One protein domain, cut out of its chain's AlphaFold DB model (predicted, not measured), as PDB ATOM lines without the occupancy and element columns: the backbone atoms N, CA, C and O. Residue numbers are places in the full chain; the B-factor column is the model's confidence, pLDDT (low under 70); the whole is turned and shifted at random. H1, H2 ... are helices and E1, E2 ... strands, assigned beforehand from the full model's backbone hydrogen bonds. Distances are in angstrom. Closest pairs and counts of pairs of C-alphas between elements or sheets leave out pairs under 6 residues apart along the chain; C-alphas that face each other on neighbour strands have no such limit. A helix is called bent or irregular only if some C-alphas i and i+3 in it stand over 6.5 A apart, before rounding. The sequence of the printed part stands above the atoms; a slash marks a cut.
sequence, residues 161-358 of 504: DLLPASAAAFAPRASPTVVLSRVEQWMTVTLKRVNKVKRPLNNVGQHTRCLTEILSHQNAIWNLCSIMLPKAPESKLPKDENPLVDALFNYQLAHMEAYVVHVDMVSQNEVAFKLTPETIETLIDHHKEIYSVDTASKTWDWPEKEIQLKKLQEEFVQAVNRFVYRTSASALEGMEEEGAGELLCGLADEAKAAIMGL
ATOM      1  N   ASP A 161     -16.395 -27.852 -63.020       50.69
ATOM      2  CA  ASP A 161     -15.469 -27.094 -62.168       50.69
ATOM      3  C   ASP A 161     -15.560 -27.575 -60.711       50.69
ATOM      4  O   ASP A 161     -16.194 -26.957 -59.855       50.69
ATOM      5  N   LEU A 162     -14.950 -28.750 -60.497       59.25
ATOM      6  CA  LEU A 162     -14.353 -29.312 -59.270       59.25
ATOM      7  C   LEU A 162     -15.044 -29.096 -57.903       59.25
ATOM      8  O   LEU A 162     -14.383 -29.172 -56.865       59.25
ATOM      9  N   LEU A 163     -16.368 -28.937 -57.859       62.38
ATOM     10  CA  LEU A 163     -17.111 -28.991 -56.598       62.38
ATOM     11  C   LEU A 163     -16.874 -30.336 -55.867       62.38
ATOM     12  O   LEU A 163     -16.888 -31.397 -56.501       62.38
ATOM     13  N   PRO A 164     -16.679 -30.326 -54.534       68.25
ATOM     14  CA  PRO A 164     -16.437 -31.541 -53.761       68.25
ATOM     15  C   PRO A 164     -17.676 -32.444 -53.714       68.25
ATOM     16  O   PRO A 164     -18.806 -31.982 -53.848       68.25
ATOM     17  N   ALA A 165     -17.486 -33.737 -53.434       68.75
ATOM     18  CA  ALA A 165     -18.578 -34.720 -53.416       68.75
ATOM     19  C   ALA A 165     -19.725 -34.388 -52.431       68.75
ATOM     20  O   ALA A 165     -20.851 -34.830 -52.637       68.75
ATOM     21  N   SER A 166     -19.475 -33.573 -51.399       58.62
ATOM     22  CA  SER A 166     -20.499 -33.036 -50.487       58.62
ATOM     23  C   SER A 166     -21.494 -32.082 -51.162       58.62
ATOM     24  O   SER A 166     -22.632 -31.962 -50.708       58.62
ATOM     25  N   ALA A 167     -21.100 -31.434 -52.259       62.44
ATOM     26  CA  ALA A 167     -21.953 -30.573 -53.072       62.44
ATOM     27  C   ALA A 167     -22.885 -31.362 -54.014       62.44
ATOM     28  O   ALA A 167     -23.836 -30.797 -54.543       62.44
ATOM     29  N   ALA A 168     -22.647 -32.664 -54.222       70.75
ATOM     30  CA  ALA A 168     -23.472 -33.481 -55.108       70.75
ATOM     31  C   ALA A 168     -24.913 -33.646 -54.584       70.75
ATOM     32  O   ALA A 168     -25.177 -33.578 -53.376       70.75
ATOM     33  N   ALA A 169     -25.850 -33.901 -55.500       69.94
ATOM     34  CA  ALA A 169     -27.257 -34.108 -55.166       69.94
ATOM     35  C   ALA A 169     -27.449 -35.270 -54.186       69.94
ATOM     36  O   ALA A 169     -26.823 -36.318 -54.336       69.94
ATOM     37  N   PHE A 170     -28.313 -35.068 -53.186       70.94
ATOM     38  CA  PHE A 170     -28.592 -36.017 -52.098       70.94
ATOM     39  C   PHE A 170     -27.370 -36.442 -51.252       70.94
ATOM     40  O   PHE A 170     -27.508 -37.272 -50.354       70.94
ATOM     41  N   ALA A 171     -26.176 -35.879 -51.482       74.44
ATOM     42  CA  ALA A 171     -25.007 -36.169 -50.657       74.44
ATOM     43  C   ALA A 171     -25.178 -35.571 -49.244       74.44
ATOM     44  O   ALA A 171     -25.592 -34.408 -49.138       74.44
ATOM     45  N   PRO A 172     -24.842 -36.320 -48.174       76.94
ATOM     46  CA  PRO A 172     -24.922 -35.829 -46.802       76.94
ATOM     47  C   PRO A 172     -23.909 -34.704 -46.550       76.94
ATOM     48  O   PRO A 172     -22.870 -34.620 -47.213       76.94
ATOM     49  N   ARG A 173     -24.188 -33.862 -45.548       82.25
ATOM     50  CA  ARG A 173     -23.253 -32.823 -45.098       82.25
ATOM     51  C   ARG A 173     -21.939 -33.466 -44.641       82.25
ATOM     52  O   ARG A 173     -21.934 -34.375 -43.817       82.25
ATOM     53  N   ALA A 174     -20.827 -32.958 -45.163       83.44
ATOM     54  CA  ALA A 174     -19.471 -33.338 -44.779       83.44
ATOM     55  C   ALA A 174     -18.609 -32.077 -44.600       83.44
ATOM     56  O   ALA A 174     -19.049 -30.972 -44.920       83.44
ATOM     57  N   SER A 175     -17.382 -32.237 -44.100       85.50
ATOM     58  CA  SER A 175     -16.431 -31.134 -43.917       85.50
ATOM     59  C   SER A 175     -16.189 -30.365 -45.229       85.50
ATOM     60  O   SER A 175     -15.893 -31.008 -46.244       85.50
ATOM     61  N   PRO A 176     -16.261 -29.021 -45.234       89.75
ATOM     62  CA  PRO A 176     -16.098 -28.236 -46.450       89.75
ATOM     63  C   PRO A 176     -14.668 -28.290 -46.983       89.75
ATOM     64  O   PRO A 176     -13.694 -28.298 -46.227       89.75
ATOM     65  N   THR A 177     -14.540 -28.276 -48.309       90.19
ATOM     66  CA  THR A 177     -13.232 -28.225 -48.973       90.19
ATOM     67  C   THR A 177     -12.763 -26.777 -49.038       90.19
ATOM     68  O   THR A 177     -13.318 -25.984 -49.794       90.19
ATOM     69  N   VAL A 178     -11.757 -26.431 -48.235       90.12
ATOM     70  CA  VAL A 178     -11.222 -25.067 -48.104       90.12
ATOM     71  C   VAL A 178      -9.839 -24.996 -48.748       90.12
ATOM     72  O   VAL A 178      -8.906 -25.660 -48.296       90.12
ATOM     73  N   VAL A 179      -9.697 -24.171 -49.784       89.12
ATOM     74  CA  VAL A 179      -8.457 -23.985 -50.547       89.12
ATOM     75  C   VAL A 179      -8.051 -22.515 -50.465       89.12
ATOM     76  O   VAL A 179      -8.762 -21.634 -50.935       89.12
ATOM     77  N   LEU A 180      -6.909 -22.235 -49.831       87.94
ATOM     78  CA  LEU A 180      -6.405 -20.876 -49.610       87.94
ATOM     79  C   LEU A 180      -4.997 -20.750 -50.199       87.94
ATOM     80  O   LEU A 180      -4.127 -21.561 -49.884       87.94
ATOM     81  N   SER A 181      -4.755 -19.723 -51.019       85.69
ATOM     82  CA  SER A 181      -3.413 -19.410 -51.546       85.69
ATOM     83  C   SER A 181      -2.676 -18.374 -50.696       85.69
ATOM     84  O   SER A 181      -1.452 -18.408 -50.563       85.69
ATOM     85  N   ARG A 182      -3.434 -17.433 -50.128       84.94
ATOM     86  CA  ARG A 182      -2.977 -16.285 -49.345       84.94
ATOM     87  C   ARG A 182      -3.941 -16.073 -48.179       84.94
ATOM     88  O   ARG A 182      -5.066 -16.564 -48.198       84.94
ATOM     89  N   VAL A 183      -3.488 -15.353 -47.159       85.38
ATOM     90  CA  VAL A 183      -4.330 -14.930 -46.035       85.38
ATOM     91  C   VAL A 183      -4.678 -13.463 -46.229       85.38
ATOM     92  O   VAL A 183      -3.779 -12.624 -46.273       85.38
ATOM     93  N   GLU A 184      -5.968 -13.154 -46.315       87.94
ATOM     94  CA  GLU A 184      -6.447 -11.774 -46.316       87.94
ATOM     95  C   GLU A 184      -6.700 -11.260 -44.890       87.94
ATOM     96  O   GLU A 184      -6.922 -12.023 -43.940       87.94
ATOM     97  N   GLN A 185      -6.629  -9.937 -44.725       89.81
ATOM     98  CA  GLN A 185      -6.690  -9.306 -43.404       89.81
ATOM     99  C   GLN A 185      -8.076  -9.456 -42.763       89.81
ATOM    100  O   GLN A 185      -8.147  -9.830 -41.592       89.81
ATOM    101  N   TRP A 186      -9.158  -9.272 -43.532       90.50
ATOM    102  CA  TRP A 186     -10.532  -9.479 -43.060       90.50
ATOM    103  C   TRP A 186     -10.737 -10.910 -42.540       90.50
ATOM    104  O   TRP A 186     -11.195 -11.091 -41.416       90.50
ATOM    105  N   MET A 187     -10.267 -11.934 -43.267       90.06
ATOM    106  CA  MET A 187     -10.379 -13.338 -42.847       90.06
ATOM    107  C   MET A 187      -9.624 -13.592 -41.535       90.06
ATOM    108  O   MET A 187     -10.093 -14.339 -40.677       90.06
ATOM    109  N   THR A 188      -8.475 -12.937 -41.340       91.00
ATOM    110  CA  THR A 188      -7.719 -13.003 -40.078       91.00
ATOM    111  C   THR A 188      -8.493 -12.370 -38.916       91.00
ATOM    112  O   THR A 188      -8.437 -12.874 -37.795       91.00
ATOM    113  N   VAL A 189      -9.201 -11.263 -39.164       92.00
ATOM    114  CA  VAL A 189     -10.027 -10.563 -38.166       92.00
ATOM    115  C   VAL A 189     -11.278 -11.377 -37.839       92.00
ATOM    116  O   VAL A 189     -11.508 -11.670 -36.668       92.00
ATOM    117  N   THR A 190     -12.035 -11.826 -38.842       91.44
ATOM    118  CA  THR A 190     -13.248 -12.628 -38.646       91.44
ATOM    119  C   THR A 190     -12.942 -13.959 -37.961       91.44
ATOM    120  O   THR A 190     -13.581 -14.267 -36.960       91.44
ATOM    121  N   LEU A 191     -11.901 -14.703 -38.363       91.25
ATOM    122  CA  LEU A 191     -11.515 -15.934 -37.653       91.25
ATOM    123  C   LEU A 191     -11.086 -15.682 -36.196       91.25
ATOM    124  O   LEU A 191     -11.320 -16.538 -35.347       91.25
ATOM    125  N   LYS A 192     -10.506 -14.517 -35.871       90.88
ATOM    126  CA  LYS A 192     -10.211 -14.125 -34.477       90.88
ATOM    127  C   LYS A 192     -11.447 -13.652 -33.702       90.88
ATOM    128  O   LYS A 192     -11.435 -13.747 -32.479       90.88
ATOM    129  N   ARG A 193     -12.482 -13.155 -34.390       90.88
ATOM    130  CA  ARG A 193     -13.779 -12.760 -33.815       90.88
ATOM    131  C   ARG A 193     -14.639 -13.977 -33.467       90.88
ATOM    132  O   ARG A 193     -15.182 -14.017 -32.372       90.88
ATOM    133  N   VAL A 194     -14.741 -14.958 -34.368       90.00
ATOM    134  CA  VAL A 194     -15.683 -16.088 -34.217       90.00
ATOM    135  C   VAL A 194     -15.096 -17.309 -33.499       90.00
ATOM    136  O   VAL A 194     -15.841 -18.136 -32.974       90.00
ATOM    137  N   ASN A 195     -13.766 -17.465 -33.459       87.69
ATOM    138  CA  ASN A 195     -13.145 -18.639 -32.846       87.69
ATOM    139  C   ASN A 195     -13.037 -18.509 -31.317       87.69
ATOM    140  O   ASN A 195     -12.156 -17.826 -30.791       87.69
ATOM    141  N   LYS A 196     -13.875 -19.273 -30.606       82.31
ATOM    142  CA  LYS A 196     -13.864 -19.417 -29.138       82.31
ATOM    143  C   LYS A 196     -12.500 -19.872 -28.590       82.31
ATOM    144  O   LYS A 196     -12.124 -19.505 -27.477       82.31
ATOM    145  N   VAL A 197     -11.731 -20.650 -29.359       82.06
ATOM    146  CA  VAL A 197     -10.414 -21.173 -28.964       82.06
ATOM    147  C   VAL A 197      -9.302 -20.293 -29.539       82.06
ATOM    148  O   VAL A 197      -8.987 -20.353 -30.726       82.06
ATOM    149  N   LYS A 198      -8.642 -19.509 -28.680       79.50
ATOM    150  CA  LYS A 198      -7.572 -18.565 -29.058       79.50
ATOM    151  C   LYS A 198      -6.286 -19.279 -29.512       79.50
ATOM    152  O   LYS A 198      -5.332 -19.416 -28.752       79.50
ATOM    153  N   ARG A 199      -6.261 -19.738 -30.767       83.31
ATOM    154  CA  ARG A 199      -5.111 -20.385 -31.429       83.31
ATOM    155  C   ARG A 199      -4.305 -19.371 -32.260       83.31
ATOM    156  O   ARG A 199      -4.887 -18.411 -32.767       83.31
ATOM    157  N   PRO A 200      -2.985 -19.562 -32.448       81.12
ATOM    158  CA  PRO A 200      -2.193 -18.711 -33.333       81.12
ATOM    159  C   PRO A 200      -2.613 -18.893 -34.799       81.12
ATOM    160  O   PRO A 200      -2.668 -20.011 -35.312       81.12
ATOM    161  N   LEU A 201      -2.873 -17.772 -35.472       86.62
ATOM    162  CA  LEU A 201      -3.293 -17.686 -36.872       86.62
ATOM    163  C   LEU A 201      -2.265 -16.848 -37.641       86.62
ATOM    164  O   LEU A 201      -2.449 -15.650 -37.848       86.62
ATOM    165  N   ASN A 202      -1.158 -17.493 -38.023       85.12
ATOM    166  CA  ASN A 202       0.014 -16.857 -38.640       85.12
ATOM    167  C   ASN A 202       0.351 -17.435 -40.032       85.12
ATOM    168  O   ASN A 202       1.033 -16.787 -40.818       85.12
ATOM    169  N   ASN A 203      -0.100 -18.655 -40.343       88.56
ATOM    170  CA  ASN A 203       0.164 -19.365 -41.602       88.56
ATOM    171  C   ASN A 203      -1.160 -19.698 -42.319       88.56
ATOM    172  O   ASN A 203      -2.160 -19.981 -41.655       88.56
ATOM    173  N   VAL A 204      -1.161 -19.722 -43.657       89.88
ATOM    174  CA  VAL A 204      -2.267 -20.207 -44.507       89.88
ATOM    175  C   VAL A 204      -2.841 -21.520 -43.962       89.88
ATOM    176  O   VAL A 204      -4.028 -21.591 -43.670       89.88
ATOM    177  N   GLY A 205      -1.995 -22.520 -43.688       90.25
ATOM    178  CA  GLY A 205      -2.442 -23.829 -43.193       90.25
ATOM    179  C   GLY A 205      -3.090 -23.820 -41.797       90.25
ATOM    180  O   GLY A 205      -3.806 -24.758 -41.454       90.25
ATOM    181  N   GLN A 206      -2.877 -22.771 -40.992       90.69
ATOM    182  CA  GLN A 206      -3.610 -22.563 -39.734       90.69
ATOM    183  C   GLN A 206      -4.991 -21.951 -39.999       90.69
ATOM    184  O   GLN A 206      -5.964 -22.389 -39.391       90.69
ATOM    185  N   HIS A 207      -5.086 -21.006 -40.940       91.81
ATOM    186  CA  HIS A 207      -6.354 -20.412 -41.369       91.81
ATOM    187  C   HIS A 207      -7.251 -21.455 -42.047       91.81
ATOM    188  O   HIS A 207      -8.405 -21.580 -41.656       91.81
ATOM    189  N   THR A 208      -6.710 -22.278 -42.956       92.31
ATOM    190  CA  THR A 208      -7.433 -23.400 -43.583       92.31
ATOM    191  C   THR A 208      -8.027 -24.328 -42.528       92.31
ATOM    192  O   THR A 208      -9.231 -24.547 -42.522       92.31
ATOM    193  N   ARG A 209      -7.207 -24.830 -41.588       91.06
ATOM    194  CA  ARG A 209      -7.682 -25.734 -40.526       91.06
ATOM    195  C   ARG A 209      -8.749 -25.082 -39.650       91.06
ATOM    196  O   ARG A 209      -9.769 -25.707 -39.402       91.06
ATOM    197  N   CYS A 210      -8.534 -23.835 -39.230       91.19
ATOM    198  CA  CYS A 210      -9.484 -23.089 -38.408       91.19
ATOM    199  C   CYS A 210     -10.828 -22.878 -39.123       91.19
ATOM    200  O   CYS A 210     -11.876 -23.088 -38.520       91.19
ATOM    201  N   LEU A 211     -10.802 -22.492 -40.403       92.00
ATOM    202  CA  LEU A 211     -12.000 -22.241 -41.204       92.00
ATOM    203  C   LEU A 211     -12.756 -23.540 -41.523       92.00
ATOM    204  O   LEU A 211     -13.974 -23.575 -41.380       92.00
ATOM    205  N   THR A 212     -12.052 -24.624 -41.878       92.50
ATOM    206  CA  THR A 212     -12.664 -25.954 -42.052       92.50
ATOM    207  C   THR A 212     -13.291 -26.455 -40.755       92.50
ATOM    208  O   THR A 212     -14.406 -26.961 -40.789       92.50
ATOM    209  N   GLU A 213     -12.608 -26.307 -39.617       92.06
ATOM    210  CA  GLU A 213     -13.116 -26.715 -38.303       92.06
ATOM    211  C   GLU A 213     -14.402 -25.957 -37.956       92.06
ATOM    212  O   GLU A 213     -15.424 -26.595 -37.718       92.06
ATOM    213  N   ILE A 214     -14.395 -24.623 -38.043       92.06
ATOM    214  CA  ILE A 214     -15.575 -23.773 -37.811       92.06
ATOM    215  C   ILE A 214     -16.734 -24.177 -38.736       92.06
ATOM    216  O   ILE A 214     -17.760 -24.637 -38.247       92.06
ATOM    217  N   LEU A 215     -16.555 -24.131 -40.060       92.50
ATOM    218  CA  LEU A 215     -17.631 -24.414 -41.024       92.50
ATOM    219  C   LEU A 215     -18.101 -25.889 -41.033       92.50
ATOM    220  O   LEU A 215     -19.159 -26.203 -41.586       92.50
ATOM    221  N   SER A 216     -17.340 -26.805 -40.420       91.44
ATOM    222  CA  SER A 216     -17.755 -28.202 -40.215       91.44
ATOM    223  C   SER A 216     -18.700 -28.421 -39.025       91.44
ATOM    224  O   SER A 216     -19.273 -29.506 -38.919       91.44
ATOM    225  N   HIS A 217     -18.900 -27.422 -38.154       90.25
ATOM    226  CA  HIS A 217     -19.880 -27.512 -37.068       90.25
ATOM    227  C   HIS A 217     -21.298 -27.636 -37.636       90.25
ATOM    228  O   HIS A 217     -21.632 -27.025 -38.648       90.25
ATOM    229  N   GLN A 218     -22.164 -28.399 -36.964       89.38
ATOM    230  CA  GLN A 218     -23.561 -28.553 -37.394       89.38
ATOM    231  C   GLN A 218     -24.293 -27.198 -37.388       89.38
ATOM    232  O   GLN A 218     -25.012 -26.891 -38.335       89.38
ATOM    233  N   ASN A 219     -23.979 -26.351 -36.404       90.12
ATOM    234  CA  ASN A 219     -24.531 -25.007 -36.217       90.12
ATOM    235  C   ASN A 219     -24.005 -23.964 -37.224       90.12
ATOM    236  O   ASN A 219     -24.515 -22.849 -37.254       90.12
ATOM    237  N   ALA A 220     -23.018 -24.299 -38.068       93.44
ATOM    238  CA  ALA A 220     -22.543 -23.411 -39.131       93.44
ATOM    239  C   ALA A 220     -23.549 -23.389 -40.299       93.44
ATOM    240  O   ALA A 220     -23.325 -24.015 -41.340       93.44
ATOM    241  N   ILE A 221     -24.692 -22.738 -40.082       95.06
ATOM    242  CA  ILE A 221     -25.798 -22.571 -41.031       95.06
ATOM    243  C   ILE A 221     -25.869 -21.098 -41.438       95.06
ATOM    244  O   ILE A 221     -25.686 -20.201 -40.619       95.06
ATOM    245  N   TRP A 222     -26.096 -20.860 -42.724       96.44
ATOM    246  CA  TRP A 222     -26.143 -19.540 -43.335       96.44
ATOM    247  C   TRP A 222     -27.536 -19.246 -43.870       96.44
ATOM    248  O   TRP A 222     -28.057 -20.022 -44.672       96.44
ATOM    249  N   ASN A 223     -28.107 -18.106 -43.481       95.56
ATOM    250  CA  ASN A 223     -29.300 -17.568 -44.124       95.56
ATOM    251  C   ASN A 223     -28.887 -16.933 -45.461       95.56
ATOM    252  O   ASN A 223     -28.186 -15.918 -45.482       95.56
ATOM    253  N   LEU A 224     -29.274 -17.541 -46.585       95.31
ATOM    254  CA  LEU A 224     -28.959 -16.994 -47.907       95.31
ATOM    255  C   LEU A 224     -29.884 -15.834 -48.267       95.31
ATOM    256  O   LEU A 224     -29.432 -14.843 -48.829       95.31
ATOM    257  N   CYS A 225     -31.178 -15.969 -47.976       94.94
ATOM    258  CA  CYS A 225     -32.186 -14.937 -48.184       94.94
ATOM    259  C   CYS A 225     -33.513 -15.326 -47.518       94.94
ATOM    260  O   CYS A 225     -33.770 -16.493 -47.231       94.94
ATOM    261  N   SER A 226     -34.400 -14.346 -47.337       93.94
ATOM    262  CA  SER A 226     -35.767 -14.587 -46.861       93.94
ATOM    263  C   SER A 226     -36.776 -14.349 -47.990       93.94
ATOM    264  O   SER A 226     -36.771 -13.292 -48.633       93.94
ATOM    265  N   ILE A 227     -37.646 -15.330 -48.244       92.31
ATOM    266  CA  ILE A 227     -38.654 -15.290 -49.311       92.31
ATOM    267  C   ILE A 227     -40.068 -15.414 -48.740       92.31
ATOM    268  O   ILE A 227     -40.315 -16.197 -47.828       92.31
ATOM    269  N   MET A 228     -41.005 -14.623 -49.266       91.19
ATOM    270  CA  MET A 228     -42.423 -14.747 -48.925       91.19
ATOM    271  C   MET A 228     -43.081 -15.728 -49.891       91.19
ATOM    272  O   MET A 228     -43.112 -15.482 -51.097       91.19
ATOM    273  N   LEU A 229     -43.605 -16.823 -49.352       89.81
ATOM    274  CA  LEU A 229     -44.307 -17.873 -50.089       89.81
ATOM    275  C   LEU A 229     -45.783 -17.900 -49.663       89.81
ATOM    276  O   LEU A 229     -46.059 -17.688 -48.479       89.81
ATOM    277  N   PRO A 230     -46.749 -18.147 -50.565       90.62
ATOM    278  CA  PRO A 230     -48.129 -18.403 -50.161       90.62
ATOM    279  C   PRO A 230     -48.227 -19.612 -49.216       90.62
ATOM    280  O   PRO A 230     -47.468 -20.571 -49.343       90.62
ATOM    281  N   LYS A 231     -49.189 -19.594 -48.286       88.81
ATOM    282  CA  LYS A 231     -49.501 -20.724 -47.389       88.81
ATOM    283  C   LYS A 231     -50.444 -21.758 -48.020       88.81
ATOM    284  O   LYS A 231     -50.577 -22.862 -47.499       88.81
ATOM    285  N   ALA A 232     -51.135 -21.402 -49.102       87.19
ATOM    286  CA  ALA A 232     -52.040 -22.275 -49.848       87.19
ATOM    287  C   ALA A 232     -52.172 -21.795 -51.312       87.19
ATOM    288  O   ALA A 232     -51.803 -20.655 -51.599       87.19
ATOM    289  N   PRO A 233     -52.721 -22.620 -52.228       86.62
ATOM    290  CA  PRO A 233     -53.061 -22.198 -53.590       86.62
ATOM    291  C   PRO A 233     -53.991 -20.976 -53.622       86.62
ATOM    292  O   PRO A 233     -54.889 -20.873 -52.783       86.62
ATOM    293  N   GLU A 234     -53.885 -20.122 -54.642       82.75
ATOM    294  CA  GLU A 234     -54.721 -18.918 -54.856       82.75
ATOM    295  C   GLU A 234     -56.238 -19.190 -54.874       82.75
ATOM    296  O   GLU A 234     -57.049 -18.291 -54.634       82.75
ATOM    297  N   SER A 235     -56.632 -20.437 -55.144       80.56
ATOM    298  CA  SER A 235     -58.019 -20.925 -55.079       80.56
ATOM    299  C   SER A 235     -58.544 -21.184 -53.657       80.56
ATOM    300  O   SER A 235     -59.749 -21.350 -53.478       80.56
ATOM    301  N   LYS A 236     -57.658 -21.240 -52.655       79.00
ATOM    302  CA  LYS A 236     -57.953 -21.534 -51.241       79.00
ATOM    303  C   LYS A 236     -57.548 -20.417 -50.278       79.00
ATOM    304  O   LYS A 236     -57.941 -20.478 -49.116       79.00
ATOM    305  N   LEU A 237     -56.764 -19.434 -50.728       82.56
ATOM    306  CA  LEU A 237     -56.429 -18.256 -49.930       82.56
ATOM    307  C   LEU A 237     -57.712 -17.477 -49.570       82.56
ATOM    308  O   LEU A 237     -58.483 -17.143 -50.480       82.56
ATOM    309  N   PRO A 238     -57.959 -17.177 -48.278       78.06
ATOM    310  CA  PRO A 238     -58.889 -16.128 -47.875       78.06
ATOM    311  C   PRO A 238     -58.627 -14.830 -48.643       78.06
ATOM    312  O   PRO A 238     -57.485 -14.535 -48.984       78.06
ATOM    313  N   LYS A 239     -59.681 -14.056 -48.906       81.25
ATOM    314  CA  LYS A 239     -59.577 -12.730 -49.523       81.25
ATOM    315  C   LYS A 239     -60.276 -11.733 -48.621       81.25
ATOM    316  O   LYS A 239     -61.494 -11.809 -48.470       81.25
ATOM    317  N   ASP A 240     -59.492 -10.868 -47.994       80.44
ATOM    318  CA  ASP A 240     -59.978  -9.805 -47.113       80.44
ATOM    319  C   ASP A 240     -59.995  -8.462 -47.867       80.44
ATOM    320  O   ASP A 240     -59.275  -8.287 -48.852       80.44
ATOM    321  N   GLU A 241     -60.804  -7.495 -47.426       81.69
ATOM    322  CA  GLU A 241     -60.751  -6.135 -47.988       81.69
ATOM    323  C   GLU A 241     -59.507  -5.366 -47.504       81.69
ATOM    324  O   GLU A 241     -59.068  -4.415 -48.154       81.69
ATOM    325  N   ASN A 242     -58.900  -5.784 -46.387       85.69
ATOM    326  CA  ASN A 242     -57.661  -5.224 -45.869       85.69
ATOM    327  C   ASN A 242     -56.431  -6.019 -46.367       85.69
ATOM    328  O   ASN A 242     -56.175  -7.124 -45.878       85.69
ATOM    329  N   PRO A 243     -55.585  -5.448 -47.250       83.12
ATOM    330  CA  PRO A 243     -54.443  -6.159 -47.827       83.12
ATOM    331  C   PRO A 243     -53.349  -6.520 -46.807       83.12
ATOM    332  O   PRO A 243     -52.522  -7.381 -47.092       83.12
ATOM    333  N   LEU A 244     -53.323  -5.898 -45.619       84.44
ATOM    334  CA  LEU A 244     -52.389  -6.267 -44.547       84.44
ATOM    335  C   LEU A 244     -52.842  -7.533 -43.808       84.44
ATOM    336  O   LEU A 244     -52.007  -8.354 -43.431       84.44
ATOM    337  N   VAL A 245     -54.155  -7.694 -43.621       82.75
ATOM    338  CA  VAL A 245     -54.763  -8.911 -43.061       82.75
ATOM    339  C   VAL A 245     -54.575 -10.054 -44.052       82.75
ATOM    340  O   VAL A 245     -54.040 -11.100 -43.684       82.75
ATOM    341  N   ASP A 246     -54.917  -9.804 -45.318       83.62
ATOM    342  CA  ASP A 246     -54.697 -10.724 -46.433       83.62
ATOM    343  C   ASP A 246     -53.235 -11.201 -46.474       83.62
ATOM    344  O   ASP A 246     -52.974 -12.389 -46.305       83.62
ATOM    345  N   ALA A 247     -52.263 -10.282 -46.546       83.12
ATOM    346  CA  ALA A 247     -50.844 -10.631 -46.615       83.12
ATOM    347  C   ALA A 247     -50.350 -11.462 -45.411       83.12
ATOM    348  O   ALA A 247     -49.615 -12.437 -45.595       83.12
ATOM    349  N   LEU A 248     -50.759 -11.108 -44.187       84.69
ATOM    350  CA  LEU A 248     -50.323 -11.778 -42.956       84.69
ATOM    351  C   LEU A 248     -50.857 -13.218 -42.848       84.69
ATOM    352  O   LEU A 248     -50.138 -14.128 -42.414       84.69
ATOM    353  N   PHE A 249     -52.104 -13.453 -43.264       84.00
ATOM    354  CA  PHE A 249     -52.692 -14.793 -43.263       84.00
ATOM    355  C   PHE A 249     -52.296 -15.611 -44.497       84.00
ATOM    356  O   PHE A 249     -51.991 -16.796 -44.343       84.00
ATOM    357  N   ASN A 250     -52.175 -14.996 -45.673       88.69
ATOM    358  CA  ASN A 250     -51.935 -15.698 -46.934       88.69
ATOM    359  C   ASN A 250     -50.470 -16.054 -47.203       88.69
ATOM    360  O   ASN A 250     -50.232 -17.051 -47.877       88.69
ATOM    361  N   TYR A 251     -49.493 -15.316 -46.661       89.25
ATOM    362  CA  TYR A 251     -48.066 -15.562 -46.918       89.25
ATOM    363  C   TYR A 251     -47.303 -15.986 -45.662       89.25
ATOM    364  O   TYR A 251     -47.624 -15.580 -44.548       89.25
ATOM    365  N   GLN A 252     -46.274 -16.805 -45.838       90.19
ATOM    366  CA  GLN A 252     -45.296 -17.175 -44.822       90.19
ATOM    367  C   GLN A 252     -43.911 -16.714 -45.272       90.19
ATOM    368  O   GLN A 252     -43.563 -16.821 -46.448       90.19
ATOM    369  N   LEU A 253     -43.114 -16.209 -44.330       90.75
ATOM    370  CA  LEU A 253     -41.695 -15.972 -44.558       90.75
ATOM    371  C   LEU A 253     -40.952 -17.304 -44.395       90.75
ATOM    372  O   LEU A 253     -41.052 -17.941 -43.347       90.75
ATOM    373  N   ALA A 254     -40.242 -17.725 -45.435       92.12
ATOM    374  CA  ALA A 254     -39.344 -18.869 -45.418       92.12
ATOM    375  C   ALA A 254     -37.899 -18.365 -45.534       92.12
ATOM    376  O   ALA A 254     -37.567 -17.618 -46.459       92.12
ATOM    377  N   HIS A 255     -37.052 -18.765 -44.590       94.62
ATOM    378  CA  HIS A 255     -35.620 -18.476 -44.605       94.62
ATOM    379  C   HIS A 255     -34.904 -19.573 -45.397       94.62
ATOM    380  O   HIS A 255     -35.162 -20.758 -45.191       94.62
ATOM    381  N   MET A 256     -34.063 -19.184 -46.352       95.50
ATOM    382  CA  MET A 256     -33.364 -20.111 -47.242       95.50
ATOM    383  C   MET A 256     -32.022 -20.482 -46.623       95.50
ATOM    384  O   MET A 256     -31.005 -19.833 -46.869       95.50
ATOM    385  N   GLU A 257     -32.033 -21.515 -45.787       96.06
ATOM    386  CA  GLU A 257     -30.849 -21.951 -45.058       96.06
ATOM    387  C   GLU A 257     -29.925 -22.825 -45.910       96.06
ATOM    388  O   GLU A 257     -30.356 -23.694 -46.674       96.06
ATOM    389  N   ALA A 258     -28.621 -22.637 -45.727       95.94
ATOM    390  CA  ALA A 258     -27.577 -23.393 -46.402       95.94
ATOM    391  C   ALA A 258     -26.361 -23.645 -45.503       95.94
ATOM    392  O   ALA A 258     -26.200 -23.048 -44.444       95.94
ATOM    393  N   TYR A 259     -25.460 -24.510 -45.953       95.00
ATOM    394  CA  TYR A 259     -24.130 -24.685 -45.377       95.00
ATOM    395  C   TYR A 259     -23.059 -24.538 -46.459       95.00
ATOM    396  O   TYR A 259     -23.268 -24.880 -47.626       95.00
ATOM    397  N   VAL A 260     -21.886 -24.037 -46.069       94.50
ATOM    398  CA  VAL A 260     -20.730 -23.955 -46.968       94.50
ATOM    399  C   VAL A 260     -20.250 -25.369 -47.304       94.50
ATOM    400  O   VAL A 260     -20.011 -26.178 -46.406       94.50
ATOM    401  N   VAL A 261     -20.070 -25.661 -48.594       93.75
ATOM    402  CA  VAL A 261     -19.466 -26.916 -49.087       93.75
ATOM    403  C   VAL A 261     -18.056 -26.714 -49.641       93.75
ATOM    404  O   VAL A 261     -17.221 -27.617 -49.534       93.75
ATOM    405  N   HIS A 262     -17.763 -25.532 -50.189       91.75
ATOM    406  CA  HIS A 262     -16.471 -25.205 -50.789       91.75
ATOM    407  C   HIS A 262     -16.101 -23.735 -50.552       91.75
ATOM    408  O   HIS A 262     -16.965 -22.861 -50.566       91.75
ATOM    409  N   VAL A 263     -14.807 -23.485 -50.351       92.75
ATOM    410  CA  VAL A 263     -14.178 -22.159 -50.321       92.75
ATOM    411  C   VAL A 263     -12.927 -22.246 -51.192       92.75
ATOM    412  O   VAL A 263     -12.042 -23.044 -50.879       92.75
ATOM    413  N   ASP A 264     -12.834 -21.441 -52.247       90.69
ATOM    414  CA  ASP A 264     -11.643 -21.334 -53.095       90.69
ATOM    415  C   ASP A 264     -11.152 -19.887 -53.171       90.69
ATOM    416  O   ASP A 264     -11.721 -19.065 -53.880       90.69
ATOM    417  N   MET A 265     -10.036 -19.598 -52.503       89.81
ATOM    418  CA  MET A 265      -9.283 -18.343 -52.628       89.81
ATOM    419  C   MET A 265      -7.991 -18.551 -53.442       89.81
ATOM    420  O   MET A 265      -6.913 -18.064 -53.072       89.81
ATOM    421  N   VAL A 266      -8.064 -19.342 -54.520       85.56
ATOM    422  CA  VAL A 266      -6.946 -19.630 -55.436       85.56
ATOM    423  C   VAL A 266      -7.305 -19.391 -56.901       85.56
ATOM    424  O   VAL A 266      -6.502 -18.768 -57.594       85.56
ATOM    425  N   SER A 267      -8.459 -19.871 -57.380       81.94
ATOM    426  CA  SER A 267      -8.843 -19.775 -58.797       81.94
ATOM    427  C   SER A 267      -9.965 -18.768 -59.071       81.94
ATOM    428  O   SER A 267      -9.763 -17.886 -59.903       81.94
ATOM    429  N   GLN A 268     -11.093 -18.842 -58.354       82.25
ATOM    430  CA  GLN A 268     -12.262 -17.971 -58.576       82.25
ATOM    431  C   GLN A 268     -12.487 -16.933 -57.462       82.25
ATOM    432  O   GLN A 268     -13.211 -15.961 -57.668       82.25
ATOM    433  N   ASN A 269     -11.854 -17.101 -56.293       89.69
ATOM    434  CA  ASN A 269     -12.131 -16.315 -55.082       89.69
ATOM    435  C   ASN A 269     -13.611 -16.401 -54.651       89.69
ATOM    436  O   ASN A 269     -14.238 -15.387 -54.330       89.69
ATOM    437  N   GLU A 270     -14.162 -17.616 -54.663       92.56
ATOM    438  CA  GLU A 270     -15.582 -17.903 -54.445       92.56
ATOM    439  C   GLU A 270     -15.842 -18.830 -53.247       92.56
ATOM    440  O   GLU A 270     -14.966 -19.551 -52.759       92.56
ATOM    441  N   VAL A 271     -17.089 -18.813 -52.781       93.31
ATOM    442  CA  VAL A 271     -17.645 -19.687 -51.750       93.31
ATOM    443  C   VAL A 271     -18.937 -20.286 -52.281       93.31
ATOM    444  O   VAL A 271     -19.777 -19.579 -52.840       93.31
ATOM    445  N   ALA A 272     -19.086 -21.595 -52.097       94.25
ATOM    446  CA  ALA A 272     -20.232 -22.358 -52.563       94.25
ATOM    447  C   ALA A 272     -21.083 -22.834 -51.377       94.25
ATOM    448  O   ALA A 272     -20.593 -23.534 -50.482       94.25
ATOM    449  N   PHE A 273     -22.364 -22.478 -51.409       94.94
ATOM    450  CA  PHE A 273     -23.381 -22.801 -50.414       94.94
ATOM    451  C   PHE A 273     -24.355 -23.843 -50.970       94.94
ATOM    452  O   PHE A 273     -24.856 -23.694 -52.082       94.94
ATOM    453  N   LYS A 274     -24.663 -24.883 -50.189       94.75
ATOM    454  CA  LYS A 274     -25.680 -25.897 -50.511       94.75
ATOM    455  C   LYS A 274     -26.798 -25.841 -49.474       94.75
ATOM    456  O   LYS A 274     -26.511 -25.773 -48.280       94.75
ATOM    457  N   LEU A 275     -28.051 -25.865 -49.927       95.31
ATOM    458  CA  LEU A 275     -29.234 -25.734 -49.067       95.31
ATOM    459  C   LEU A 275     -29.303 -26.838 -47.992       95.31
ATOM    460  O   LEU A 275     -28.842 -27.966 -48.207       95.31
ATOM    461  N   THR A 276     -29.893 -26.524 -46.834       94.69
ATOM    462  CA  THR A 276     -30.213 -27.523 -45.801       94.69
ATOM    463  C   THR A 276     -31.285 -28.497 -46.314       94.69
ATOM    464  O   THR A 276     -32.110 -28.108 -47.146       94.69
ATOM    465  N   PRO A 277     -31.307 -29.766 -45.853       93.06
ATOM    466  CA  PRO A 277     -32.353 -30.713 -46.250       93.06
ATOM    467  C   PRO A 277     -33.755 -30.189 -45.908       93.06
ATOM    468  O   PRO A 277     -34.660 -30.318 -46.721       93.06
ATOM    469  N   GLU A 278     -33.905 -29.498 -44.777       93.38
ATOM    470  CA  GLU A 278     -35.166 -28.896 -44.328       93.38
ATOM    471  C   GLU A 278     -35.649 -27.782 -45.281       93.38
ATOM    472  O   GLU A 278     -36.827 -27.737 -45.644       93.38
ATOM    473  N   THR A 279     -34.736 -26.944 -45.794       94.81
ATOM    474  CA  THR A 279     -35.050 -25.960 -46.851       94.81
ATOM    475  C   THR A 279     -35.423 -26.647 -48.169       94.81
ATOM    476  O   THR A 279     -36.373 -26.239 -48.836       94.81
ATOM    477  N   ILE A 280     -34.702 -27.709 -48.547       94.75
ATOM    478  CA  ILE A 280     -34.964 -28.487 -49.768       94.75
ATOM    479  C   ILE A 280     -36.355 -29.136 -49.717       94.75
ATOM    480  O   ILE A 280     -37.114 -29.017 -50.677       94.75
ATOM    481  N   GLU A 281     -36.710 -29.782 -48.606       94.62
ATOM    482  CA  GLU A 281     -38.021 -30.409 -48.395       94.62
ATOM    483  C   GLU A 281     -39.146 -29.359 -48.420       94.62
ATOM    484  O   GLU A 281     -40.099 -29.504 -49.186       94.62
ATOM    485  N   THR A 282     -38.970 -28.236 -47.712       94.19
ATOM    486  CA  THR A 282     -39.917 -27.103 -47.713       94.19
ATOM    487  C   THR A 282     -40.175 -26.558 -49.125       94.19
ATOM    488  O   THR A 282     -41.323 -26.318 -49.505       94.19
ATOM    489  N   LEU A 283     -39.126 -26.393 -49.941       94.56
ATOM    490  CA  LEU A 283     -39.250 -25.943 -51.333       94.56
ATOM    491  C   LEU A 283     -39.951 -26.983 -52.225       94.56
ATOM    492  O   LEU A 283     -40.747 -26.607 -53.088       94.56
ATOM    493  N   ILE A 284     -39.675 -28.276 -52.027       95.12
ATOM    494  CA  ILE A 284     -40.279 -29.384 -52.788       95.12
ATOM    495  C   ILE A 284     -41.782 -29.488 -52.523       95.12
ATOM    496  O   ILE A 284     -42.551 -29.627 -53.482       95.12
ATOM    497  N   ASP A 285     -42.206 -29.393 -51.262       94.69
ATOM    498  CA  ASP A 285     -43.622 -29.451 -50.902       94.69
ATOM    499  C   ASP A 285     -44.368 -28.168 -51.292       94.69
ATOM    500  O   ASP A 285     -45.455 -28.260 -51.863       94.69
ATOM    501  N   HIS A 286     -43.764 -26.981 -51.151       93.81
ATOM    502  CA  HIS A 286     -44.331 -25.747 -51.714       93.81
ATOM    503  C   HIS A 286     -44.528 -25.844 -53.244       93.81
ATOM    504  O   HIS A 286     -45.582 -25.466 -53.771       93.81
ATOM    505  N   HIS A 287     -43.550 -26.393 -53.977       94.25
ATOM    506  CA  HIS A 287     -43.684 -26.598 -55.422       94.25
ATOM    507  C   HIS A 287     -44.831 -27.568 -55.765       94.25
ATOM    508  O   HIS A 287     -45.590 -27.342 -56.713       94.25
ATOM    509  N   LYS A 288     -44.988 -28.634 -54.975       93.31
ATOM    510  CA  LYS A 288     -45.983 -29.698 -55.162       93.31
ATOM    511  C   LYS A 288     -47.408 -29.258 -54.833       93.31
ATOM    512  O   LYS A 288     -48.324 -29.521 -55.609       93.31
ATOM    513  N   GLU A 289     -47.605 -28.616 -53.688       91.81
ATOM    514  CA  GLU A 289     -48.940 -28.383 -53.119       91.81
ATOM    515  C   GLU A 289     -49.537 -27.026 -53.485       91.81
ATOM    516  O   GLU A 289     -50.759 -26.875 -53.460       91.81
ATOM    517  N   ILE A 290     -48.691 -26.061 -53.862       91.44
ATOM    518  CA  ILE A 290     -49.090 -24.687 -54.181       91.44
ATOM    519  C   ILE A 290     -48.759 -24.373 -55.638       91.44
ATOM    520  O   ILE A 290     -49.669 -24.269 -56.462       91.44
ATOM    521  N   TYR A 291     -47.472 -24.304 -55.993       89.06
ATOM    522  CA  TYR A 291     -47.048 -23.846 -57.323       89.06
ATOM    523  C   TYR A 291     -47.621 -24.701 -58.464       89.06
ATOM    524  O   TYR A 291     -48.142 -24.163 -59.441       89.06
ATOM    525  N   SER A 292     -47.580 -26.030 -58.330       88.12
ATOM    526  CA  SER A 292     -48.122 -26.956 -59.334       88.12
ATOM    527  C   SER A 292     -49.646 -26.857 -59.459       88.12
ATOM    528  O   SER A 292     -50.174 -26.985 -60.563       88.12
ATOM    529  N   VAL A 293     -50.358 -26.587 -58.358       89.50
ATOM    530  CA  VAL A 293     -51.824 -26.447 -58.337       89.50
ATOM    531  C   VAL A 293     -52.258 -25.134 -58.988       89.50
ATOM    532  O   VAL A 293     -53.153 -25.139 -59.834       89.50
ATOM    533  N   ASP A 294     -51.596 -24.022 -58.665       88.19
ATOM    534  CA  ASP A 294     -51.911 -22.723 -59.265       88.19
ATOM    535  C   ASP A 294     -51.470 -22.637 -60.730       88.19
ATOM    536  O   ASP A 294     -52.173 -22.077 -61.567       88.19
ATOM    537  N   THR A 295     -50.354 -23.266 -61.093       86.31
ATOM    538  CA  THR A 295     -49.931 -23.380 -62.498       86.31
ATOM    539  C   THR A 295     -50.907 -24.247 -63.310       86.31
ATOM    540  O   THR A 295     -51.225 -23.929 -64.462       86.31
ATOM    541  N   ALA A 296     -51.450 -25.311 -62.705       85.94
ATOM    542  CA  ALA A 296     -52.494 -26.126 -63.316       85.94
ATOM    543  C   ALA A 296     -53.833 -25.380 -63.463       85.94
ATOM    544  O   ALA A 296     -54.518 -25.599 -64.461       85.94
ATOM    545  N   SER A 297     -54.206 -24.505 -62.520       86.19
ATOM    546  CA  SER A 297     -55.468 -23.746 -62.575       86.19
ATOM    547  C   SER A 297     -55.409 -22.544 -63.527       86.19
ATOM    548  O   SER A 297     -56.394 -22.252 -64.203       86.19
ATOM    549  N   LYS A 298     -54.248 -21.882 -63.640       84.88
ATOM    550  CA  LYS A 298     -54.026 -20.711 -64.511       84.88
ATOM    551  C   LYS A 298     -53.956 -21.034 -66.003       84.88
ATOM    552  O   LYS A 298     -54.149 -20.142 -66.826       84.88
ATOM    553  N   THR A 299     -53.681 -22.286 -66.363       82.62
ATOM    554  CA  THR A 299     -53.562 -22.721 -67.762       82.62
ATOM    555  C   THR A 299     -54.747 -23.609 -68.156       82.62
ATOM    556  O   THR A 299     -55.234 -24.389 -67.339       82.62
ATOM    557  N   TRP A 300     -55.198 -23.529 -69.414       80.88
ATOM    558  CA  TRP A 300     -56.264 -24.384 -69.972       80.88
ATOM    559  C   TRP A 300     -55.906 -25.885 -69.916       80.88
ATOM    560  O   TRP A 300     -54.818 -26.240 -69.468       80.88
ATOM    561  N   ASP A 301     -56.815 -26.790 -70.291       84.12
ATOM    562  CA  ASP A 301     -56.608 -28.242 -70.144       84.12
ATOM    563  C   ASP A 301     -56.324 -28.967 -71.473       84.12
ATOM    564  O   ASP A 301     -57.036 -28.763 -72.455       84.12
ATOM    565  N   TRP A 302     -55.281 -29.805 -71.507       85.62
ATOM    566  CA  TRP A 302     -54.798 -30.494 -72.716       85.62
ATOM    567  C   TRP A 302     -54.237 -31.895 -72.391       85.62
ATOM    568  O   TRP A 302     -53.758 -32.114 -71.276       85.62
ATOM    569  N   PRO A 303     -54.250 -32.853 -73.344       76.00
ATOM    570  CA  PRO A 303     -54.100 -34.291 -73.064       76.00
ATOM    571  C   PRO A 303     -52.710 -34.781 -72.602       76.00
ATOM    572  O   PRO A 303     -52.512 -35.982 -72.444       76.00
ATOM    573  N   GLU A 304     -51.757 -33.887 -72.329       84.81
ATOM    574  CA  GLU A 304     -50.457 -34.207 -71.721       84.81
ATOM    575  C   GLU A 304     -50.163 -33.400 -70.437       84.81
ATOM    576  O   GLU A 304     -49.114 -33.588 -69.814       84.81
ATOM    577  N   LYS A 305     -51.079 -32.522 -70.001       86.31
ATOM    578  CA  LYS A 305     -50.864 -31.541 -68.922       86.31
ATOM    579  C   LYS A 305     -50.437 -32.168 -67.592       86.31
ATOM    580  O   LYS A 305     -49.448 -31.739 -67.001       86.31
ATOM    581  N   GLU A 306     -51.122 -33.222 -67.141       87.19
ATOM    582  CA  GLU A 306     -50.736 -33.953 -65.923       87.19
ATOM    583  C   GLU A 306     -49.336 -34.575 -66.008       87.19
ATOM    584  O   GLU A 306     -48.625 -34.651 -65.005       87.19
ATOM    585  N   ILE A 307     -48.948 -35.053 -67.192       89.56
ATOM    586  CA  ILE A 307     -47.653 -35.699 -67.425       89.56
ATOM    587  C   ILE A 307     -46.552 -34.637 -67.378       89.56
ATOM    588  O   ILE A 307     -45.519 -34.845 -66.745       89.56
ATOM    589  N   GLN A 308     -46.796 -33.467 -67.978       87.69
ATOM    590  CA  GLN A 308     -45.884 -32.329 -67.898       87.69
ATOM    591  C   GLN A 308     -45.757 -31.780 -66.470       87.69
ATOM    592  O   GLN A 308     -44.643 -31.475 -66.063       87.69
ATOM    593  N   LEU A 309     -46.839 -31.714 -65.685       89.62
ATOM    594  CA  LEU A 309     -46.792 -31.303 -64.273       89.62
ATOM    595  C   LEU A 309     -45.990 -32.287 -63.402       89.62
ATOM    596  O   LEU A 309     -45.154 -31.858 -62.608       89.62
ATOM    597  N   LYS A 310     -46.176 -33.602 -63.585       90.50
ATOM    598  CA  LYS A 310     -45.371 -34.637 -62.900       90.50
ATOM    599  C   LYS A 310     -43.888 -34.517 -63.269       90.50
ATOM    600  O   LYS A 310     -43.039 -34.453 -62.383       90.50
ATOM    601  N   LYS A 311     -43.582 -34.363 -64.562       90.94
ATOM    602  CA  LYS A 311     -42.215 -34.128 -65.053       90.94
ATOM    603  C   LYS A 311     -41.605 -32.832 -64.499       90.94
ATOM    604  O   LYS A 311     -40.434 -32.830 -64.139       90.94
ATOM    605  N   LEU A 312     -42.386 -31.757 -64.387       91.62
ATOM    606  CA  LEU A 312     -41.944 -30.480 -63.821       91.62
ATOM    607  C   LEU A 312     -41.574 -30.623 -62.336       91.62
ATOM    608  O   LEU A 312     -40.532 -30.125 -61.924       91.62
ATOM    609  N   GLN A 313     -42.361 -31.369 -61.551       93.12
ATOM    610  CA  GLN A 313     -42.012 -31.716 -60.166       93.12
ATOM    611  C   GLN A 313     -40.717 -32.548 -60.095       93.12
ATOM    612  O   GLN A 313     -39.857 -32.266 -59.264       93.12
ATOM    613  N   GLU A 314     -40.550 -33.556 -60.954       93.19
ATOM    614  CA  GLU A 314     -39.338 -34.395 -61.002       93.19
ATOM    615  C   GLU A 314     -38.081 -33.606 -61.412       93.19
ATOM    616  O   GLU A 314     -36.986 -33.861 -60.897       93.19
ATOM    617  N   GLU A 315     -38.223 -32.637 -62.317       91.75
ATOM    618  CA  GLU A 315     -37.151 -31.725 -62.724       91.75
ATOM    619  C   GLU A 315     -36.838 -30.702 -61.625       91.75
ATOM    620  O   GLU A 315     -35.661 -30.504 -61.320       91.75
ATOM    621  N   PHE A 316     -37.850 -30.140 -60.952       93.81
ATOM    622  CA  PHE A 316     -37.668 -29.246 -59.802       93.81
ATOM    623  C   PHE A 316     -36.941 -29.944 -58.645       93.81
ATOM    624  O   PHE A 316     -35.936 -29.431 -58.157       93.81
ATOM    625  N   VAL A 317     -37.380 -31.150 -58.254       93.88
ATOM    626  CA  VAL A 317     -36.743 -31.964 -57.199       93.88
ATOM    627  C   VAL A 317     -35.269 -32.231 -57.518       93.88
ATOM    628  O   VAL A 317     -34.421 -32.152 -56.627       93.88
ATOM    629  N   GLN A 318     -34.934 -32.508 -58.782       92.06
ATOM    630  CA  GLN A 318     -33.543 -32.670 -59.212       92.06
ATOM    631  C   GLN A 318     -32.760 -31.353 -59.230       92.06
ATOM    632  O   GLN A 318     -31.578 -31.363 -58.888       92.06
ATOM    633  N   ALA A 319     -33.382 -30.243 -59.631       90.81
ATOM    634  CA  ALA A 319     -32.742 -28.935 -59.696       90.81
ATOM    635  C   ALA A 319     -32.405 -28.409 -58.293       90.81
ATOM    636  O   ALA A 319     -31.246 -28.098 -58.035       90.81
ATOM    637  N   VAL A 320     -33.362 -28.414 -57.359       93.69
ATOM    638  CA  VAL A 320     -33.147 -27.942 -55.979       93.69
ATOM    639  C   VAL A 320     -32.143 -28.813 -55.211       93.69
ATOM    640  O   VAL A 320     -31.321 -28.287 -54.469       93.69
ATOM    641  N   ASN A 321     -32.101 -30.130 -55.456       92.00
ATOM    642  CA  ASN A 321     -31.077 -31.003 -54.862       92.00
ATOM    643  C   ASN A 321     -29.678 -30.821 -55.475       92.00
ATOM    644  O   ASN A 321     -28.690 -31.171 -54.831       92.00
ATOM    645  N   ARG A 322     -29.574 -30.302 -56.705       89.94
ATOM    646  CA  ARG A 322     -28.304 -29.926 -57.355       89.94
ATOM    647  C   ARG A 322     -27.925 -28.460 -57.117       89.94
ATOM    648  O   ARG A 322     -26.834 -28.068 -57.519       89.94
ATOM    649  N   PHE A 323     -28.802 -27.664 -56.509       92.94
ATOM    650  CA  PHE A 323     -28.605 -26.229 -56.360       92.94
ATOM    651  C   PHE A 323     -27.461 -25.929 -55.389       92.94
ATOM    652  O   PHE A 323     -27.483 -26.316 -54.217       92.94
ATOM    653  N   VAL A 324     -26.464 -25.213 -55.902       93.25
ATOM    654  CA  VAL A 324     -25.303 -24.737 -55.157       93.25
ATOM    655  C   VAL A 324     -25.107 -23.272 -55.524       93.25
ATOM    656  O   VAL A 324     -24.646 -22.969 -56.622       93.25
ATOM    657  N   TYR A 325     -25.475 -22.363 -54.620       94.75
ATOM    658  CA  TYR A 325     -25.283 -20.928 -54.829       94.75
ATOM    659  C   TYR A 325     -23.801 -20.583 -54.654       94.75
ATOM    660  O   TYR A 325     -23.203 -20.921 -53.627       94.75
ATOM    661  N   ARG A 326     -23.200 -19.927 -55.652       92.50
ATOM    662  CA  ARG A 326     -21.806 -19.457 -55.608       92.50
ATOM    663  C   ARG A 326     -21.763 -17.935 -55.506       92.50
ATOM    664  O   ARG A 326     -22.499 -17.252 -56.209       92.50
ATOM    665  N   THR A 327     -20.882 -17.412 -54.661       93.69
ATOM    666  CA  THR A 327     -20.667 -15.966 -54.480       93.69
ATOM    667  C   THR A 327     -19.227 -15.677 -54.048       93.69
ATOM    668  O   THR A 327     -18.455 -16.607 -53.820       93.69
ATOM    669  N   SER A 328     -18.817 -14.412 -53.948       92.12
ATOM    670  CA  SER A 328     -17.426 -14.055 -53.634       92.12
ATOM    671  C   SER A 328     -17.022 -14.426 -52.202       92.12
ATOM    672  O   SER A 328     -17.805 -14.312 -51.261       92.12
ATOM    673  N   ALA A 329     -15.756 -14.807 -52.004       91.19
ATOM    674  CA  ALA A 329     -15.246 -15.252 -50.703       91.19
ATOM    675  C   ALA A 329     -15.341 -14.195 -49.588       91.19
ATOM    676  O   ALA A 329     -15.419 -14.552 -48.412       91.19
ATOM    677  N   SER A 330     -15.432 -12.912 -49.951       90.50
ATOM    678  CA  SER A 330     -15.739 -11.799 -49.044       90.50
ATOM    679  C   SER A 330     -17.067 -11.952 -48.291       90.50
ATOM    680  O   SER A 330     -17.218 -11.360 -47.230       90.50
ATOM    681  N   ALA A 331     -18.017 -12.762 -48.776       91.69
ATOM    682  CA  ALA A 331     -19.251 -13.066 -48.045       91.69
ATOM    683  C   ALA A 331     -18.975 -13.673 -46.652       91.69
ATOM    684  O   ALA A 331     -19.722 -13.422 -45.710       91.69
ATOM    685  N   LEU A 332     -17.854 -14.391 -46.484       92.25
ATOM    686  CA  LEU A 332     -17.428 -14.940 -45.192       92.25
ATOM    687  C   LEU A 332     -16.934 -13.878 -44.193       92.25
ATOM    688  O   LEU A 332     -16.667 -14.221 -43.042       92.25
ATOM    689  N   GLU A 333     -16.815 -12.600 -44.571       90.81
ATOM    690  CA  GLU A 333     -16.507 -11.524 -43.619       90.81
ATOM    691  C   GLU A 333     -17.623 -11.371 -42.571       90.81
ATOM    692  O   GLU A 333     -17.326 -11.211 -41.381       90.81
ATOM    693  N   GLY A 334     -18.880 -11.537 -43.003       88.19
ATOM    694  CA  GLY A 334     -20.093 -11.518 -42.179       88.19
ATOM    695  C   GLY A 334     -20.337 -12.773 -41.333       88.19
ATOM    696  O   GLY A 334     -21.352 -12.844 -40.653       88.19
ATOM    697  N   MET A 335     -19.422 -13.752 -41.334       93.25
ATOM    698  CA  MET A 335     -19.545 -14.969 -40.520       93.25
ATOM    699  C   MET A 335     -19.668 -14.634 -39.025       93.25
ATOM    700  O   MET A 335     -18.950 -13.773 -38.512       93.25
ATOM    701  N   GLU A 336     -20.543 -15.332 -38.315       91.88
ATOM    702  CA  GLU A 336     -20.842 -15.142 -36.896       91.88
ATOM    703  C   GLU A 336     -20.295 -16.284 -36.023       91.88
ATOM    704  O   GLU A 336     -19.460 -17.089 -36.449       91.88
ATOM    705  N   GLU A 337     -20.707 -16.316 -34.754       88.31
ATOM    706  CA  GLU A 337     -20.316 -17.356 -33.808       88.31
ATOM    707  C   GLU A 337     -20.662 -18.760 -34.345       88.31
ATOM    708  O   GLU A 337     -21.629 -18.958 -35.075       88.31
ATOM    709  N   GLU A 338     -19.814 -19.742 -34.029       87.06
ATOM    710  CA  GLU A 338     -19.950 -21.148 -34.462       87.06
ATOM    711  C   GLU A 338     -19.944 -21.387 -35.988       87.06
ATOM    712  O   GLU A 338     -20.081 -22.527 -36.426       87.06
ATOM    713  N   GLY A 339     -19.684 -20.351 -36.797       89.38
ATOM    714  CA  GLY A 339     -19.600 -20.442 -38.256       89.38
ATOM    715  C   GLY A 339     -20.914 -20.192 -38.991       89.38
ATOM    716  O   GLY A 339     -20.972 -20.431 -40.201       89.38
ATOM    717  N   ALA A 340     -21.950 -19.735 -38.283       93.56
ATOM    718  CA  ALA A 340     -23.194 -19.260 -38.880       93.56
ATOM    719  C   ALA A 340     -22.993 -17.938 -39.653       93.56
ATOM    720  O   ALA A 340     -21.893 -17.375 -39.654       93.56
ATOM    721  N   GLY A 341     -24.034 -17.426 -40.306       93.50
ATOM    722  CA  GLY A 341     -24.004 -16.099 -40.928       93.50
ATOM    723  C   GLY A 341     -25.239 -15.769 -41.764       93.50
ATOM    724  O   GLY A 341     -26.140 -16.589 -41.929       93.50
ATOM    725  N   GLU A 342     -25.256 -14.569 -42.333       93.50
ATOM    726  CA  GLU A 342     -26.270 -14.116 -43.288       93.50
ATOM    727  C   GLU A 342     -25.587 -13.471 -44.502       93.50
ATOM    728  O   GLU A 342     -24.566 -12.790 -44.368       93.50
ATOM    729  N   LEU A 343     -26.129 -13.690 -45.706       91.94
ATOM    730  CA  LEU A 343     -25.671 -12.963 -46.890       91.94
ATOM    731  C   LEU A 343     -26.167 -11.515 -46.844       91.94
ATOM    732  O   LEU A 343     -27.364 -11.245 -46.824       91.94
ATOM    733  N   LEU A 344     -25.233 -10.566 -46.862       84.44
ATOM    734  CA  LEU A 344     -25.559  -9.151 -46.715       84.44
ATOM    735  C   LEU A 344     -25.974  -8.503 -48.045       84.44
ATOM    736  O   LEU A 344     -25.318  -8.664 -49.080       84.44
ATOM    737  N   CYS A 345     -27.020  -7.676 -47.979       78.00
ATOM    738  CA  CYS A 345     -27.495  -6.810 -49.063       78.00
ATOM    739  C   CYS A 345     -27.717  -7.573 -50.389       78.00
ATOM    740  O   CYS A 345     -28.325  -8.640 -50.394       78.00
ATOM    741  N   GLY A 346     -27.242  -7.039 -51.522       83.38
ATOM    742  CA  GLY A 346     -27.571  -7.547 -52.862       83.38
ATOM    743  C   GLY A 346     -27.153  -8.994 -53.161       83.38
ATOM    744  O   GLY A 346     -27.634  -9.557 -54.139       83.38
ATOM    745  N   LEU A 347     -26.313  -9.622 -52.326       89.62
ATOM    746  CA  LEU A 347     -26.021 -11.057 -52.432       89.62
ATOM    747  C   LEU A 347     -27.231 -11.913 -52.023       89.62
ATOM    748  O   LEU A 347     -27.484 -12.944 -52.639       89.62
ATOM    749  N   ALA A 348     -28.023 -11.466 -51.042       92.19
ATOM    750  CA  ALA A 348     -29.276 -12.127 -50.685       92.19
ATOM    751  C   ALA A 348     -30.348 -11.948 -51.770       92.19
ATOM    752  O   ALA A 348     -31.104 -12.880 -52.043       92.19
ATOM    753  N   ASP A 349     -30.394 -10.791 -52.439       92.56
ATOM    754  CA  ASP A 349     -31.282 -10.584 -53.590       92.56
ATOM    755  C   ASP A 349     -30.870 -11.441 -54.801       92.56
ATOM    756  O   ASP A 349     -31.737 -11.994 -55.479       92.56
ATOM    757  N   GLU A 350     -29.569 -11.636 -55.047       92.88
ATOM    758  CA  GLU A 350     -29.080 -12.561 -56.079       92.88
ATOM    759  C   GLU A 350     -29.382 -14.026 -55.724       92.88
ATOM    760  O   GLU A 350     -29.913 -14.759 -56.560       92.88
ATOM    761  N   ALA A 351     -29.131 -14.454 -54.480       93.88
ATOM    762  CA  ALA A 351     -29.477 -15.797 -54.008       93.88
ATOM    763  C   ALA A 351     -30.991 -16.060 -54.112       93.88
ATOM    764  O   ALA A 351     -31.420 -17.115 -54.583       93.88
ATOM    765  N   LYS A 352     -31.815 -15.069 -53.754       93.88
ATOM    766  CA  LYS A 352     -33.272 -15.073 -53.933       93.88
ATOM    767  C   LYS A 352     -33.675 -15.181 -55.402       93.88
ATOM    768  O   LYS A 352     -34.531 -16.001 -55.721       93.88
ATOM    769  N   ALA A 353     -33.059 -14.413 -56.299       93.38
ATOM    770  CA  ALA A 353     -33.317 -14.507 -57.735       93.38
ATOM    771  C   ALA A 353     -32.931 -15.887 -58.301       93.38
ATOM    772  O   ALA A 353     -33.683 -16.458 -59.089       93.38
ATOM    773  N   ALA A 354     -31.810 -16.458 -57.852       93.44
ATOM    774  CA  ALA A 354     -31.354 -17.787 -58.254       93.44
ATOM    775  C   ALA A 354     -32.298 -18.908 -57.771       93.44
ATOM    776  O   ALA A 354     -32.647 -19.784 -58.562       93.44
ATOM    777  N   ILE A 355     -32.772 -18.853 -56.518       93.94
ATOM    778  CA  ILE A 355     -33.744 -19.815 -55.964       93.94
ATOM    779  C   ILE A 355     -35.115 -19.662 -56.638       93.94
ATOM    780  O   ILE A 355     -35.709 -20.656 -57.056       93.94
ATOM    781  N   MET A 356     -35.610 -18.434 -56.825       92.62
ATOM    782  CA  MET A 356     -36.863 -18.190 -57.555       92.62
ATOM    783  C   MET A 356     -36.773 -18.635 -59.023       92.62
ATOM    784  O   MET A 356     -37.768 -19.089 -59.586       92.62
ATOM    785  N   GLY A 357     -35.582 -18.590 -59.626       91.06
ATOM    786  CA  GLY A 357     -35.306 -19.105 -60.968       91.06
ATOM    787  C   GLY A 357     -35.479 -20.621 -61.134       91.06
ATOM    788  O   GLY A 357     -35.565 -21.092 -62.269       91.06
ATOM    789  N   LEU A 358     -35.582 -21.389 -60.041       90.31
ATOM    790  CA  LEU A 358     -35.904 -22.821 -60.082       90.31
ATOM    791  C   LEU A 358     -37.386 -23.086 -60.409       90.31
ATOM    792  O   LEU A 358     -37.716 -24.156 -60.922       90.31
TER     793      LEU A 358
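Overview. This is residues 161 to 358 of the 504 residues of an uncharacterized protein of Trichophyton verrucosum (strain HKI 0517) (UniProt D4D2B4). A long, strongly twisted sheet is built on the bent strand E3; it curls round helix H7 on one face and has the short helices H2 and H6 on the other face, with H1 touching both. Toward the other end the helical hairpin H4 and H5 extends, residues 299 to 304 of its link sticking out, and small H3 sits at the far end of E2 and E3. The printed part has 198 residues with seven named helices and five named strands, in the order E1 H1 H2 E2 H3 E3 E4 H4 H5 E5 H6 H7; the class is mixed, helices and strands. The sheet is branched, with E1 parallel to E3 and its other neighbour pairs antiparallel. The whole is only just loose, close to compact, with a radius of gyration of the C-alphas of 20.0 A, and elongated, spanning 65 by 39 by 25 A.

Arrangement. E3, residues 251 to 265, bends by 61 degrees at residue 262. E1, residues 177 to 180, and E2, residues 222 to 230, lie on one side of E3, and E4, residues 270 to 275, on the other. N 179 and O 263 are 2.8 A apart, N 254 and O 227 2.8 A, and N 272 and O 262 of the hairpin E3 and E4 2.9 A, within hydrogen-bond range. Edge strand E5, residues 324 to 328, is antiparallel to E4, with N 271 and O 327 at 2.8 A. H7, residues 346 to 356, comes closest to E2 at the C-alphas of Cys 225 and Ala 348, 4.8 A. H2, residues 204 to 215, and H6, residues 329 to 334, are on the opposite face, at heights over the sheet of 8.7 A and 9.5 A. H1, residues 185 to 194, touches H6 at a steep tilt of 41 degrees, closest at the C-alphas of Thr 190 and Glu 333, 6.0 A. H4, residues 277 to 298, touches H5, residues 305 to 322, at a shallow tilt of 24 degrees, opposite ways; the closest C-alphas, of Ile 284 and Val 317, are 6.2 A apart. H3, residues 243 to 250, only grazes the sheet. Every O i to N i+4 pair is within range in H1, H2, H3, H5 and H7; H4 has 15 of 18, and H6 0 of 2, with 3 of 3 O i to N i+3 pairs.

Along the chain. E1 begins at C-alpha 177, (-13.232, -28.225, -48.973). E3 measures 39.3 A from first to last C-alpha, H4 30.1 A, H5 25.4 A and E2 23.0 A. H7 ends at C-alpha 356, (-36.863, -18.190, -57.555).

Size, cuts and confidence. The two C-alphas farthest apart, of Pro 200 and Pro 303, are 67.2 A apart. The printed part has no cut; the links E2 to H3 and H6 to H7 are long. The model's pLDDT is under 70 at residues 161 to 167 and 169.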